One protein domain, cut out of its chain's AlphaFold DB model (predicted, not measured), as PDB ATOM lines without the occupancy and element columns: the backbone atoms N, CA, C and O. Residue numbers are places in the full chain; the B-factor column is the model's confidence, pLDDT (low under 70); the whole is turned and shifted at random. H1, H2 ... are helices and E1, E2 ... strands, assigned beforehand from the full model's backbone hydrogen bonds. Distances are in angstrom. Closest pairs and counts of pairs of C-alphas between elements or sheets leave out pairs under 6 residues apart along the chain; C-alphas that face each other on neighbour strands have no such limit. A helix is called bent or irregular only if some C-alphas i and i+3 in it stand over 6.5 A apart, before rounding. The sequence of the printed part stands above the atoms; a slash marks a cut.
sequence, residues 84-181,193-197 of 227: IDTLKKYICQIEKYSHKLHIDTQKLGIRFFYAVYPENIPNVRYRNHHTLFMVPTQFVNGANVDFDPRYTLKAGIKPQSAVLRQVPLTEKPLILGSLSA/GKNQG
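Overview. This is residues 84 to 181 and 193 to 197 of the 227 residues of an uncharacterized protein of Niastella yeongjuensis (UniProt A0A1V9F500). A long, narrow antiparallel hairpin of strands, E1 and E2, with the short strand E3 beside one end of E2, has helix H1 lying slantwise over one face. The loop of residues 117 to 129 extends the hairpin at its other end, the short helices H2 and H3 follow E3, and residues 164 to 173 stick out as a free loop. The printed part has 103 residues, in the order H1 E1 E2 E3 H2 H3, with under half in named elements, of mixed class. It is compact, with a radius of gyration of the C-alphas of 14.7 A and spans of 42 by 34 by 26 A.

Arrangement. E1, residues 108 to 116, E2, residues 130 to 140, and E3, residues 143 to 146, form a meander, each strand the antiparallel neighbour of the one before. Hairpin E1 and E2 has N 111 and O 135 at 2.8 A; hairpin E2 and E3 has N 138 and O 145 at 2.8 A. H1, residues 84 to 99, is on the sheet at a height of 9.6 A, making two layers, a helix on one face of a sheet. It lies over E1 and E2, at 55 degrees to E1 on the local plane; its closest C-alphas to E2 are those of Ile 94 and Pro 136, 6.8 A. H3, residues 160 to 164, only grazes the sheet with residues 160 to 161. H2, residues 151 to 154, is not on the sheet, but H1 and H2 are near each other, with 5 pairs of C-alphas within 10 A. In H1 and H3 every O i to N i+4 pair is within hydrogen-bond range; H2 is too short for one.

Along the chain. E2 measures 29.8 A, E1 25.9 A and H1 22.1 A, from C-alpha 84 at (48.254, -0.430, -41.995). E3 measures 9.6 A. H2, 6.9 A, is irregular, but only just. H3, 6.1 A, ends at C-alpha 164 at (47.034, 20.556, -21.335).

Size, cuts and confidence. The farthest C-alphas, of His 102 and Val 124, are 42.5 A apart. The link E1 to E2 is long. Residues 182 to 192 are not printed, a gap of 16.6 A between C-alphas 181 and 193. pLDDT is under 70 in residues 151 to 181 and 193 to 197.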
ATOM      1  N   ILE A  84      48.050  -1.507 -41.015       86.94
ATOM      2  CA  ILE A  84      48.254  -0.430 -41.995       86.94
ATOM      3  C   ILE A  84      46.966   0.372 -42.207       86.94
ATOM      4  O   ILE A  84      47.012   1.594 -42.300       86.94
ATOM      5  N   ASP A  85      45.808  -0.289 -42.225       83.81
ATOM      6  CA  ASP A  85      44.500   0.374 -42.301       83.81
ATOM      7  C   ASP A  85      44.266   1.331 -41.116       83.81
ATOM      8  O   ASP A  85      43.865   2.482 -41.294       83.81
ATOM      9  N   THR A  86      44.616   0.897 -39.905       82.94
ATOM     10  CA  THR A  86      44.515   1.694 -38.676       82.94
ATOM     11  C   THR A  86      45.406   2.936 -38.714       82.94
ATOM     12  O   THR A  86      44.986   3.997 -38.234       82.94
ATOM     13  N   LEU A  87      46.618   2.816 -39.270       87.31
ATOM     14  CA  LEU A  87      47.542   3.937 -39.468       87.31
ATOM     15  C   LEU A  87      47.040   4.888 -40.554       87.31
ATOM     16  O   LEU A  87      46.982   6.092 -40.320       87.31
ATOM     17  N   LYS A  88      46.585   4.366 -41.699       87.75
ATOM     18  CA  LYS A  88      46.012   5.172 -42.788       87.75
ATOM     19  C   LYS A  88      44.808   5.987 -42.323       87.75
ATOM     20  O   LYS A  88      44.736   7.177 -42.599       87.75
ATOM     21  N   LYS A  89      43.885   5.374 -41.577       85.88
ATOM     22  CA  LYS A  89      42.721   6.071 -41.003       85.88
ATOM     23  C   LYS A  89      43.137   7.167 -40.025       85.88
ATOM     24  O   LYS A  89      42.534   8.235 -40.027       85.88
ATOM     25  N   TYR A  90      44.165   6.919 -39.214       87.69
ATOM     26  CA  TYR A  90      44.697   7.916 -38.287       87.69
ATOM     27  C   TYR A  90      45.333   9.104 -39.028       87.69
ATOM     28  O   TYR A  90      44.961  10.245 -38.768       87.69
ATOM     29  N   ILE A  91      46.193   8.839 -40.017       91.62
ATOM     30  CA  ILE A  91      46.805   9.862 -40.884       91.62
ATOM     31  C   ILE A  91      45.723  10.674 -41.611       91.62
ATOM     32  O   ILE A  91      45.723  11.899 -41.539       91.62
ATOM     33  N   CYS A  92      44.730  10.005 -42.204       89.69
ATOM     34  CA  CYS A  92      43.601  10.649 -42.878       89.69
ATOM     35  C   CYS A  92      42.830  11.605 -41.951       89.69
ATOM     36  O   CYS A  92      42.411  12.681 -42.374       89.69
ATOM     37  N   GLN A  93      42.656  11.262 -40.670       88.25
ATOM     38  CA  GLN A  93      42.027  12.177 -39.714       88.25
ATOM     39  C   GLN A  93      42.894  13.403 -39.430       88.25
ATOM     40  O   GLN A  93      42.363  14.515 -39.430       88.25
ATOM     41  N   ILE A  94      44.204  13.218 -39.232       90.38
ATOM     42  CA  ILE A  94      45.156  14.326 -39.058       90.38
ATOM     43  C   ILE A  94      45.060  15.281 -40.243       90.38
ATOM     44  O   ILE A  94      44.816  16.470 -40.040       90.38
ATOM     45  N   GLU A  95      45.153  14.766 -41.465       91.88
ATOM     46  CA  GLU A  95      45.059  15.555 -42.695       91.88
ATOM     47  C   GLU A  95      43.702  16.255 -42.822       91.88
ATOM     48  O   GLU A  95      43.643  17.467 -43.023       91.88
ATOM     49  N   LYS A  96      42.594  15.530 -42.624       88.00
ATOM     50  CA  LYS A  96      41.230  16.072 -42.737       88.00
ATOM     51  C   LYS A  96      40.989  17.248 -41.795       88.00
ATOM     52  O   LYS A  96      40.355  18.226 -42.192       88.00
ATOM     53  N   TYR A  97      41.416  17.147 -40.537       85.75
ATOM     54  CA  TYR A  97      41.221  18.225 -39.568       85.75
ATOM     55  C   TYR A  97      42.219  19.366 -39.781       85.75
ATOM     56  O   TYR A  97      41.826  20.528 -39.710       85.75
ATOM     57  N   SER A  98      43.461  19.058 -40.151       87.31
ATOM     58  CA  SER A  98      44.490  20.059 -40.461       87.31
ATOM     59  C   SER A  98      44.159  20.875 -41.713       87.31
ATOM     60  O   SER A  98      44.381  22.083 -41.746       87.31
ATOM     61  N   HIS A  99      43.519  20.262 -42.712       88.19
ATOM     62  CA  HIS A  99      43.042  20.960 -43.904       88.19
ATOM     63  C   HIS A  99      41.991  22.029 -43.566       88.19
ATOM     64  O   HIS A  99      42.001  23.117 -44.136       88.19
ATOM     65  N   LYS A 100      41.110  21.771 -42.585       85.44
ATOM     66  CA  LYS A 100      40.143  22.777 -42.093       85.44
ATOM     67  C   LYS A 100      40.820  23.980 -41.427       85.44
ATOM     68  O   LYS A 100      40.178  25.007 -41.247       85.44
ATOM     69  N   LEU A 101      42.089  23.838 -41.053       83.56
ATOM     70  CA  LEU A 101      42.937  24.875 -40.466       83.56
ATOM     71  C   LEU A 101      43.885  25.512 -41.488       83.56
ATOM     72  O   LEU A 101      44.744  26.299 -41.098       83.56
ATOM     73  N   HIS A 102      43.757  25.166 -42.774       88.06
ATOM     74  CA  HIS A 102      44.661  25.602 -43.842       88.06
ATOM     75  C   HIS A 102      46.135  25.243 -43.579       88.06
ATOM     76  O   HIS A 102      47.046  25.976 -43.964       88.06
ATOM     77  N   ILE A 103      46.377  24.109 -42.914       87.69
ATOM     78  CA  ILE A 103      47.718  23.569 -42.700       87.69
ATOM     79  C   ILE A 103      48.054  22.641 -43.867       87.69
ATOM     80  O   ILE A 103      47.309  21.707 -44.160       87.69
ATOM     81  N   ASP A 104      49.188  22.902 -44.509       90.06
ATOM     82  CA  ASP A 104      49.741  22.044 -45.556       90.06
ATOM     83  C   ASP A 104      50.154  20.681 -44.979       90.06
ATOM     84  O   ASP A 104      50.841  20.624 -43.954       90.06
ATOM     85  N   THR A 105      49.775  19.595 -45.655       89.75
ATOM     86  CA  THR A 105      50.159  18.223 -45.307       89.75
ATOM     87  C   THR A 105      51.672  18.050 -45.174       89.75
ATOM     88  O   THR A 105      52.116  17.313 -44.301       89.75
ATOM     89  N   GLN A 106      52.483  18.783 -45.946       91.44
ATOM     90  CA  GLN A 106      53.950  18.734 -45.846       91.44
ATOM     91  C   GLN A 106      54.495  19.245 -44.504       91.44
ATOM     92  O   GLN A 106      55.645  18.991 -44.157       91.44
ATOM     93  N   LYS A 107      53.684  19.985 -43.740       92.94
ATOM     94  CA  LYS A 107      54.030  20.462 -42.396       92.94
ATOM     95  C   LYS A 107      53.521  19.533 -41.302       92.94
ATOM     96  O   LYS A 107      53.735  19.838 -40.132       92.94
ATOM     97  N   LEU A 108      52.812  18.463 -41.648       94.25
ATOM     98  CA  LEU A 108      52.262  17.524 -40.681       94.25
ATOM     99  C   LEU A 108      53.267  16.415 -40.385       94.25
ATOM    100  O   LEU A 108      54.065  16.014 -41.226       94.25
ATOM    101  N   GLY A 109      53.201  15.901 -39.166       94.44
ATOM    102  CA  GLY A 109      53.983  14.756 -38.733       94.44
ATOM    103  C   GLY A 109      53.294  14.013 -37.600       94.44
ATOM    104  O   GLY A 109      52.208  14.387 -37.147       94.44
ATOM    105  N   ILE A 110      53.936  12.941 -37.147       94.75
ATOM    106  CA  ILE A 110      53.508  12.163 -35.988       94.75
ATOM    107  C   ILE A 110      54.712  12.028 -35.060       94.75
ATOM    108  O   ILE A 110      55.759  11.521 -35.461       94.75
ATOM    109  N   ARG A 111      54.554  12.455 -33.809       93.19
ATOM    110  CA  ARG A 111      55.505  12.186 -32.732       93.19
ATOM    111  C   ARG A 111      55.083  10.929 -31.991       93.19
ATOM    112  O   ARG A 111      53.916  10.761 -31.649       93.19
ATOM    113  N   PHE A 112      56.056  10.074 -31.715       91.25
ATOM    114  CA  PHE A 112      55.887   8.898 -30.877       91.25
ATOM    115  C   PHE A 112      56.421   9.206 -29.479       91.25
ATOM    116  O   PHE A 112      57.601   9.513 -29.319       91.25
ATOM    117  N   PHE A 113      55.559   9.138 -28.469       88.56
ATOM    118  CA  PHE A 113      55.960   9.197 -27.069       88.56
ATOM    119  C   PHE A 113      56.068   7.792 -26.510       88.56
ATOM    120  O   PHE A 113      55.099   7.038 -26.509       88.56
ATOM    121  N   TYR A 114      57.243   7.485 -25.983       88.44
ATOM    122  CA  TYR A 114      57.479   6.308 -25.170       88.44
ATOM    123  C   TYR A 114      57.033   6.575 -23.738       88.44
ATOM    124  O   TYR A 114      57.398   7.591 -23.144       88.44
ATOM    125  N   ALA A 115      56.249   5.667 -23.181       86.38
ATOM    126  CA  ALA A 115      55.665   5.818 -21.861       86.38
ATOM    127  C   ALA A 115      55.523   4.460 -21.176       86.38
ATOM    128  O   ALA A 115      55.897   3.426 -21.725       86.38
ATOM    129  N   VAL A 116      54.989   4.475 -19.960       84.75
ATOM    130  CA  VAL A 116      54.701   3.283 -19.170       84.75
ATOM    131  C   VAL A 116      53.255   3.375 -18.708       84.75
ATOM    132  O   VAL A 116      52.808   4.436 -18.269       84.75
ATOM    133  N   TYR A 117      52.508   2.282 -18.833       80.75
ATOM    134  CA  TYR A 117      51.161   2.227 -18.278       80.75
ATOM    135  C   TYR A 117      51.198   2.337 -16.751       80.75
ATOM    136  O   TYR A 117      52.006   1.653 -16.118       80.75
ATOM    137  N   PRO A 118      50.303   3.132 -16.143       80.75
ATOM    138  CA  PRO A 118      50.302   3.284 -14.701       80.75
ATOM    139  C   PRO A 118      49.841   1.995 -14.008       80.75
ATOM    140  O   PRO A 118      49.159   1.150 -14.594       80.75
ATOM    141  N   GLU A 119      50.188   1.847 -12.732       80.31
ATOM    142  CA  GLU A 119      49.841   0.660 -11.940       80.31
ATOM    143  C   GLU A 119      48.329   0.470 -11.778       80.31
ATOM    144  O   GLU A 119      47.833  -0.649 -11.670       80.31
ATOM    145  N   ASN A 120      47.570   1.562 -11.793       80.44
ATOM    146  CA  ASN A 120      46.137   1.585 -11.527       80.44
ATOM    147  C   ASN A 120      45.269   1.537 -12.798       80.44
ATOM    148  O   ASN A 120      44.198   2.139 -12.834       80.44
ATOM    149  N   ILE A 121      45.686   0.802 -13.838       77.81
ATOM    150  CA  ILE A 121      44.825   0.540 -15.006       77.81
ATOM    151  C   ILE A 121      43.929  -0.702 -14.826       77.81
ATOM    152  O   ILE A 121      44.331  -1.657 -14.143       77.81
ATOM    153  N   PRO A 122      42.745  -0.740 -15.484       74.62
ATOM    154  CA  PRO A 122      41.842  -1.894 -15.450       74.62
ATOM    155  C   PRO A 122      42.470  -3.184 -15.990       74.62
ATOM    156  O   PRO A 122      42.245  -4.262 -15.444       74.62
ATOM    157  N   ASN A 123      43.283  -3.089 -17.048       73.06
ATOM    158  CA  ASN A 123      43.950  -4.255 -17.613       73.06
ATOM    159  C   ASN A 123      45.301  -4.486 -16.934       73.06
ATOM    160  O   ASN A 123      46.318  -3.900 -17.300       73.06
ATOM    161  N   VAL A 124      45.299  -5.390 -15.958       76.75
ATOM    162  CA  VAL A 124      46.471  -5.699 -15.133       76.75
ATOM    163  C   VAL A 124      47.679  -6.187 -15.934       76.75
ATOM    164  O   VAL A 124      48.805  -5.976 -15.503       76.75
ATOM    165  N   ARG A 125      47.454  -6.778 -17.116       74.00
ATOM    166  CA  ARG A 125      48.513  -7.312 -17.986       74.00
ATOM    167  C   ARG A 125      49.333  -6.233 -18.681       74.00
ATOM    168  O   ARG A 125      50.341  -6.560 -19.284       74.00
ATOM    169  N   TYR A 126      48.879  -4.983 -18.657       75.75
ATOM    170  CA  TYR A 126      49.600  -3.861 -19.249       75.75
ATOM    171  C   TYR A 126      50.312  -2.998 -18.202       75.75
ATOM    172  O   TYR A 126      51.096  -2.143 -18.584       75.75
ATOM    173  N   ARG A 127      50.098  -3.227 -16.899       80.00
ATOM    174  CA  ARG A 127      50.692  -2.415 -15.823       80.00
ATOM    175  C   ARG A 127      52.209  -2.426 -15.893       80.00
ATOM    176  O   ARG A 127      52.801  -3.483 -16.069       80.00
ATOM    177  N   ASN A 128      52.824  -1.259 -15.721       78.25
ATOM    178  CA  ASN A 128      54.277  -1.093 -15.722       78.25
ATOM    179  C   ASN A 128      54.977  -1.535 -17.020       78.25
ATOM    180  O   ASN A 128      56.206  -1.536 -17.082       78.25
ATOM    181  N   HIS A 129      54.215  -1.840 -18.074       78.19
ATOM    182  CA  HIS A 129      54.757  -2.136 -19.388       78.19
ATOM    183  C   HIS A 129      54.858  -0.872 -20.230       78.19
ATOM    184  O   HIS A 129      54.032   0.046 -20.158       78.19
ATOM    185  N   HIS A 130      55.897  -0.859 -21.050       84.38
ATOM    186  CA  HIS A 130      56.170   0.142 -22.045       84.38
ATOM    187  C   HIS A 130      55.002   0.258 -23.017       84.38
ATOM    188  O   HIS A 130      54.336  -0.709 -23.390       84.38
ATOM    189  N   THR A 131      54.742   1.482 -23.429       83.69
ATOM    190  CA  THR A 131      53.652   1.805 -24.325       83.69
ATOM    191  C   THR A 131      54.039   2.993 -25.191       83.69
ATOM    192  O   THR A 131      55.019   3.688 -24.908       83.69
ATOM    193  N   LEU A 132      53.302   3.197 -26.280       87.19
ATOM    194  CA  LEU A 132      53.641   4.181 -27.293       87.19
ATOM    195  C   LEU A 132      52.404   4.979 -27.696       87.19
ATOM    196  O   LEU A 132      51.414   4.428 -28.173       87.19
ATOM    197  N   PHE A 133      52.503   6.297 -27.554       85.38
ATOM    198  CA  PHE A 133      51.463   7.242 -27.936       85.38
ATOM    199  C   PHE A 133      51.878   7.970 -29.213       85.38
ATOM    200  O   PHE A 133      52.910   8.633 -29.251       85.38
ATOM    201  N   MET A 134      51.067   7.871 -30.260       88.00
ATOM    202  CA  MET A 134      51.187   8.688 -31.464       88.00
ATOM    203  C   MET A 134      50.457  10.007 -31.245       88.00
ATOM    204  O   MET A 134      49.288   9.983 -30.873       88.00
ATOM    205  N   VAL A 135      51.115  11.136 -31.497       88.81
ATOM    206  CA  VAL A 135      50.550  12.485 -31.345       88.81
ATOM    207  C   VAL A 135      50.806  13.284 -32.626       88.81
ATOM    208  O   VAL A 135      51.934  13.250 -33.125       88.81
ATOM    209  N   PRO A 136      49.805  13.975 -33.199       91.06
ATOM    210  CA  PRO A 136      50.010  14.790 -34.389       91.06
ATOM    211  C   PRO A 136      50.947  15.966 -34.105       91.06
ATOM    212  O   PRO A 136      50.904  16.578 -33.035       91.06
ATOM    213  N   THR A 137      51.770  16.318 -35.087       91.69
ATOM    214  CA  THR A 137      52.657  17.480 -35.014       91.69
ATOM    215  C   THR A 137      52.491  18.385 -36.215       91.69
ATOM    216  O   THR A 137      52.218  17.910 -37.317       91.69
ATOM    217  N   GLN A 138      52.731  19.674 -36.014       90.69
ATOM    218  CA  GLN A 138      52.837  20.660 -37.077       90.69
ATOM    219  C   GLN A 138      54.206  21.338 -37.029       90.69
ATOM    220  O   GLN A 138      54.647  21.788 -35.971       90.69
ATOM    221  N   PHE A 139      54.856  21.481 -38.179       90.88
ATOM    222  CA  PHE A 139      56.071  22.268 -38.312       90.88
ATOM    223  C   PHE A 139      55.748  23.769 -38.334       90.88
ATOM    224  O   PHE A 139      55.150  24.286 -39.283       90.88
ATOM    225  N   VAL A 140      56.149  24.478 -37.276       86.00
ATOM    226  CA  VAL A 140      55.939  25.920 -37.088       86.00
ATOM    227  C   VAL A 140      57.234  26.540 -36.565       86.00
ATOM    228  O   VAL A 140      57.811  26.054 -35.596       86.00
ATOM    229  N   ASN A 141      57.697  27.624 -37.196       87.75
ATOM    230  CA  ASN A 141      58.873  28.397 -36.765       87.75
ATOM    231  C   ASN A 141      60.142  27.555 -36.516       87.75
ATOM    232  O   ASN A 141      60.870  27.791 -35.557       87.75
ATOM    233  N   GLY A 142      60.407  26.562 -37.371       89.12
ATOM    234  CA  GLY A 142      61.610  25.730 -37.266       89.12
ATOM    235  C   GLY A 142      61.490  24.528 -36.324       89.12
ATOM    236  O   GLY A 142      62.476  23.819 -36.143       89.12
ATOM    237  N   ALA A 143      60.317  24.271 -35.734       89.56
ATOM    238  CA  ALA A 143      60.114  23.166 -34.802       89.56
ATOM    239  C   ALA A 143      58.828  22.378 -35.082       89.56
ATOM    240  O   ALA A 143      57.815  22.937 -35.498       89.56
ATOM    241  N   ASN A 144      58.859  21.075 -34.793       90.19
ATOM    242  CA  ASN A 144      57.673  20.216 -34.781       90.19
ATOM    243  C   ASN A 144      56.938  20.371 -33.448       90.19
ATOM    244  O   ASN A 144      57.421  19.914 -32.408       90.19
ATOM    245  N   VAL A 145      55.777  21.014 -33.492       87.94
ATOM    246  CA  VAL A 145      54.938  21.318 -32.336       87.94
ATOM    247  C   VAL A 145      53.792  20.320 -32.260       87.94
ATOM    248  O   VAL A 145      53.050  20.156 -33.226       87.94
ATOM    249  N   ASP A 146      53.635  19.677 -31.107       88.44
ATOM    250  CA  ASP A 146      52.516  18.770 -30.847       88.44
ATOM    251  C   ASP A 146      51.215  19.571 -30.808       88.44
ATOM    252  O   ASP A 146      51.164  20.639 -30.184       88.44
ATOM    253  N   PHE A 147      50.167  19.086 -31.466       82.75
ATOM    254  CA  PHE A 147      48.880  19.774 -31.501       82.75
ATOM    255  C   PHE A 147      47.720  18.815 -31.778       82.75
ATOM    256  O   PHE A 147      47.881  17.777 -32.417       82.75
ATOM    257  N   ASP A 148      46.520  19.227 -31.366       83.50
ATOM    258  CA  ASP A 148      45.278  18.579 -31.774       83.50
ATOM    259  C   ASP A 148      44.621  19.395 -32.905       83.50
ATOM    260  O   ASP A 148      44.184  20.540 -32.682       83.50
ATOM    261  N   PRO A 149      44.505  18.837 -34.125       78.88
ATOM    262  CA  PRO A 149      43.929  19.549 -35.260       78.88
ATOM    263  C   PRO A 149      42.411  19.793 -35.129       78.88
ATOM    264  O   PRO A 149      41.834  20.505 -35.948       78.88
ATOM    265  N   ARG A 150      41.730  19.261 -34.104       74.56
ATOM    266  CA  ARG A 150      40.292  19.498 -33.864       74.56
ATOM    267  C   ARG A 150      40.021  20.722 -32.995       74.56
ATOM    268  O   ARG A 150      39.090  21.471 -33.280       74.56
ATOM    269  N   TYR A 151      40.828  20.955 -31.958       63.88
ATOM    270  CA  TYR A 151      40.617  22.059 -31.003       63.88
ATOM    271  C   TYR A 151      41.157  23.407 -31.477       63.88
ATOM    272  O   TYR A 151      40.780  24.461 -30.966       63.88
ATOM    273  N   THR A 152      42.003  23.380 -32.498       57.75
ATOM    274  CA  THR A 152      42.682  24.562 -33.027       57.75
ATOM    275  C   THR A 152      41.757  25.490 -33.843       57.75
ATOM    276  O   THR A 152      42.093  26.646 -34.096       57.75
ATOM    277  N   LEU A 153      40.538  25.047 -34.181       50.88
ATOM    278  CA  LEU A 153      39.586  25.789 -35.027       50.88
ATOM    279  C   LEU A 153      39.042  27.095 -34.412       50.88
ATOM    280  O   LEU A 153      38.492  27.909 -35.145       50.88
ATOM    281  N   LYS A 154      39.165  27.322 -33.093       49.06
ATOM    282  CA  LYS A 154      38.535  28.480 -32.416       49.06
ATOM    283  C   LYS A 154      39.487  29.555 -31.874       49.06
ATOM    284  O   LYS A 154      39.002  30.622 -31.518       49.06
ATOM    285  N   ALA A 155      40.800  29.319 -31.781       49.53
ATOM    286  CA  ALA A 155      41.707  30.239 -31.071       49.53
ATOM    287  C   ALA A 155      43.101  30.422 -31.707       49.53
ATOM    288  O   ALA A 155      44.005  30.924 -31.039       49.53
ATOM    289  N   GLY A 156      43.280  30.011 -32.968       57.75
ATOM    290  CA  GLY A 156      44.603  29.882 -33.587       57.75
ATOM    291  C   GLY A 156      45.340  28.624 -33.113       57.75
ATOM    292  O   GLY A 156      44.930  27.989 -32.139       57.75
ATOM    293  N   ILE A 157      46.405  28.238 -33.825       61.28
ATOM    294  CA  ILE A 157      47.235  27.063 -33.499       61.28
ATOM    295  C   ILE A 157      47.786  27.211 -32.088       61.28
ATOM    296  O   ILE A 157      48.648  28.050 -31.826       61.28
ATOM    297  N   LYS A 158      47.264  26.391 -31.173       66.25
ATOM    298  CA  LYS A 158      47.772  26.275 -29.811       66.25
ATOM    299  C   LYS A 158      48.547  24.970 -29.700       66.25
ATOM    300  O   LYS A 158      48.001  23.926 -30.056       66.25
ATOM    301  N   PRO A 159      49.784  25.002 -29.183       65.62
ATOM    302  CA  PRO A 159      50.495  23.773 -28.881       65.62
ATOM    303  C   PRO A 159      49.680  22.943 -27.881       65.62
ATOM    304  O   PRO A 159      49.033  23.502 -26.989       65.62
ATOM    305  N   GLN A 160      49.761  21.617 -27.987       67.19
ATOM    306  CA  GLN A 160      49.150  20.655 -27.065       67.19
ATOM    307  C   GLN A 160      49.436  21.037 -25.608       67.19
ATOM    308  O   GLN A 160      48.556  21.008 -24.757       67.19
ATOM    309  N   SER A 161      50.658  21.495 -25.327       63.19
ATOM    310  CA  SER A 161      51.085  21.946 -24.002       63.19
ATOM    311  C   SER A 161      50.283  23.136 -23.459       63.19
ATOM    312  O   SER A 161      50.074  23.225 -22.250       63.19
ATOM    313  N   ALA A 162      49.804  24.041 -24.314       60.28
ATOM    314  CA  ALA A 162      48.938  25.144 -23.905       60.28
ATOM    315  C   ALA A 162      47.511  24.665 -23.604       60.28
ATOM    316  O   ALA A 162      46.872  25.213 -22.709       60.28
ATOM    317  N   VAL A 163      47.037  23.632 -24.311       63.00
ATOM    318  CA  VAL A 163      45.744  22.983 -24.047       63.00
ATOM    319  C   VAL A 163      45.804  22.190 -22.737       63.00
ATOM    320  O   VAL A 163      44.962  22.382 -21.867       63.00
ATOM    321  N   LEU A 164      46.849  21.383 -22.535       62.25
ATOM    322  CA  LEU A 164      47.034  20.556 -21.335       62.25
ATOM    323  C   LEU A 164      47.155  21.375 -20.042       62.25
ATOM    324  O   LEU A 164      46.744  20.909 -18.987       62.25
ATOM    325  N   ARG A 165      47.665  22.613 -20.100       63.00
ATOM    326  CA  ARG A 165      47.700  23.525 -18.937       63.00
ATOM    327  C   ARG A 165      46.319  24.022 -18.504       63.00
ATOM    328  O   ARG A 165      46.187  24.530 -17.396       63.00
ATOM    329  N   GLN A 166      45.328  23.946 -19.387       61.31
ATOM    330  CA  GLN A 166      43.981  24.482 -19.168       61.31
ATOM    331  C   GLN A 166      42.976  23.396 -18.776       61.31
ATOM    332  O   GLN A 166      41.874  23.722 -18.341       61.31
ATOM    333  N   VAL A 167      43.341  22.120 -18.924       58.59
ATOM    334  CA  VAL A 167      42.478  20.981 -18.606       58.59
ATOM    335  C   VAL A 167      42.930  20.369 -17.276       58.59
ATOM    336  O   VAL A 167      44.107  20.023 -17.148       58.59
ATOM    337  N   PRO A 168      42.036  20.200 -16.282       57.41
ATOM    338  CA  PRO A 168      42.350  19.440 -15.076       57.41
ATOM    339  C   PRO A 168      42.776  18.015 -15.454       57.41
ATOM    340  O   PRO A 168      41.991  17.258 -16.027       57.41
ATOM    341  N   LEU A 169      44.019  17.641 -15.126       59.53
ATOM    342  CA  LEU A 169      44.625  16.350 -15.498       59.53
ATOM    343  C   LEU A 169      43.873  15.126 -14.939       59.53
ATOM    344  O   LEU A 169      44.110  14.004 -15.372       59.53
ATOM    345  N   THR A 170      42.991  15.334 -13.962       55.62
ATOM    346  CA  THR A 170      42.297  14.291 -13.197       55.62
ATOM    347  C   THR A 170      40.900  13.954 -13.709       55.62
ATOM    348  O   THR A 170      40.343  12.947 -13.287       55.62
ATOM    349  N   GLU A 171      40.313  14.765 -14.593       49.09
ATOM    350  CA  GLU A 171      38.887  14.625 -14.943       49.09
ATOM    351  C   GLU A 171      38.634  14.025 -16.324       49.09
ATOM    352  O   GLU A 171      37.515  13.605 -16.617       49.09
ATOM    353  N   LYS A 172      39.653  13.958 -17.186       47.09
ATOM    354  CA  LYS A 172      39.483  13.463 -18.552       47.09
ATOM    355  C   LYS A 172      40.574  12.453 -18.877       47.09
ATOM    356  O   LYS A 172      41.736  12.851 -18.969       47.09
ATOM    357  N   PRO A 173      40.245  11.160 -19.070       46.66
ATOM    358  CA  PRO A 173      41.204  10.261 -19.683       46.66
ATOM    359  C   PRO A 173      41.627  10.880 -21.013       46.66
ATOM    360  O   PRO A 173      40.790  11.403 -21.756       46.66
ATOM    361  N   LEU A 174      42.922  10.817 -21.320       46.47
ATOM    362  CA  LEU A 174      43.378  10.928 -22.695       46.47
ATOM    363  C   LEU A 174      42.716   9.736 -23.409       46.47
ATOM    364  O   LEU A 174      43.245   8.626 -23.409       46.47
ATOM    365  N   ILE A 175      41.479   9.901 -23.888       41.91
ATOM    366  CA  ILE A 175      40.854   8.923 -24.772       41.91
ATOM    367  C   ILE A 175      41.408   9.252 -26.130       41.91
ATOM    368  O   ILE A 175      40.915  10.102 -26.862       41.91
ATOM    369  N   LEU A 176      42.493   8.557 -26.411       43.34
ATOM    370  CA  LEU A 176      43.035   8.416 -27.730       43.34
ATOM    371  C   LEU A 176      41.947   7.795 -28.588       43.34
ATOM    372  O   LEU A 176      41.694   6.596 -28.475       43.34
ATOM    373  N   GLY A 177      41.249   8.630 -29.357       36.69
ATOM    374  CA  GLY A 177      40.111   8.226 -30.166       36.69
ATOM    375  C   GLY A 177      40.519   7.159 -31.176       36.69
ATOM    376  O   GLY A 177      40.868   7.454 -32.318       36.69
ATOM    377  N   SER A 178      40.446   5.891 -30.781       33.31
ATOM    378  CA  SER A 178      40.265   4.804 -31.717       33.31
ATOM    379  C   SER A 178      38.839   4.919 -32.226       33.31
ATOM    380  O   SER A 178      37.894   4.362 -31.684       33.31
ATOM    381  N   LEU A 179      38.667   5.683 -33.299       36.72
ATOM    382  CA  LEU A 179      37.503   5.490 -34.144       36.72
ATOM    383  C   LEU A 179      37.653   4.095 -34.764       36.72
ATOM    384  O   LEU A 179      38.278   3.921 -35.812       36.72
ATOM    385  N   SER A 180      37.140   3.090 -34.047       32.50
ATOM    386  CA  SER A 180      36.544   1.917 -34.670       32.50
ATOM    387  C   SER A 180      35.622   2.430 -35.770       32.50
ATOM    388  O   SER A 180      34.876   3.387 -35.561       32.50
ATOM    389  N   ALA A 181      35.715   1.844 -36.959       34.38
ATOM    390  CA  ALA A 181      34.941   2.284 -38.115       34.38
ATOM    391  C   ALA A 181      33.416   2.118 -37.930       34.38
ATOM    392  O   ALA A 181      32.673   2.639 -38.755       34.38
ATOM    393  N   GLY A 193      45.377  11.708 -29.806       53.34
ATOM    394  CA  GLY A 193      46.454  10.719 -29.705       53.34
ATOM    395  C   GLY A 193      46.016   9.310 -30.144       53.34
ATOM    396  O   GLY A 193      44.825   8.999 -30.120       53.34
ATOM    397  N   LYS A 194      46.961   8.409 -30.483       61.34
ATOM    398  CA  LYS A 194      46.700   6.956 -30.688       61.34
ATOM    399  C   LYS A 194      47.684   5.998 -29.959       61.34
ATOM    400  O   LYS A 194      48.886   6.129 -30.117       61.34
ATOM    401  N   ASN A 195      47.156   5.070 -29.137       63.31
ATOM    402  CA  ASN A 195      47.899   4.146 -28.240       63.31
ATOM    403  C   ASN A 195      47.341   2.703 -28.291       63.31
ATOM    404  O   ASN A 195      47.699   1.829 -27.515       63.31
ATOM    405  N   GLN A 196      46.413   2.410 -29.205       62.12
ATOM    406  CA  GLN A 196      45.785   1.082 -29.284       62.12
ATOM    407  C   GLN A 196      46.487   0.153 -30.284       62.12
ATOM    408  O   GLN A 196      45.839  -0.452 -31.136       62.12
ATOM    409  N   GLY A 197      47.815   0.078 -30.218       58.75
ATOM    410  CA  GLY A 197      48.580  -0.948 -30.926       58.75
ATOM    411  C   GLY A 197      48.625  -2.254 -30.129       58.75
ATOM    412  O   GLY A 197      48.468  -2.249 -28.909       58.75
TER     413      GLY A 197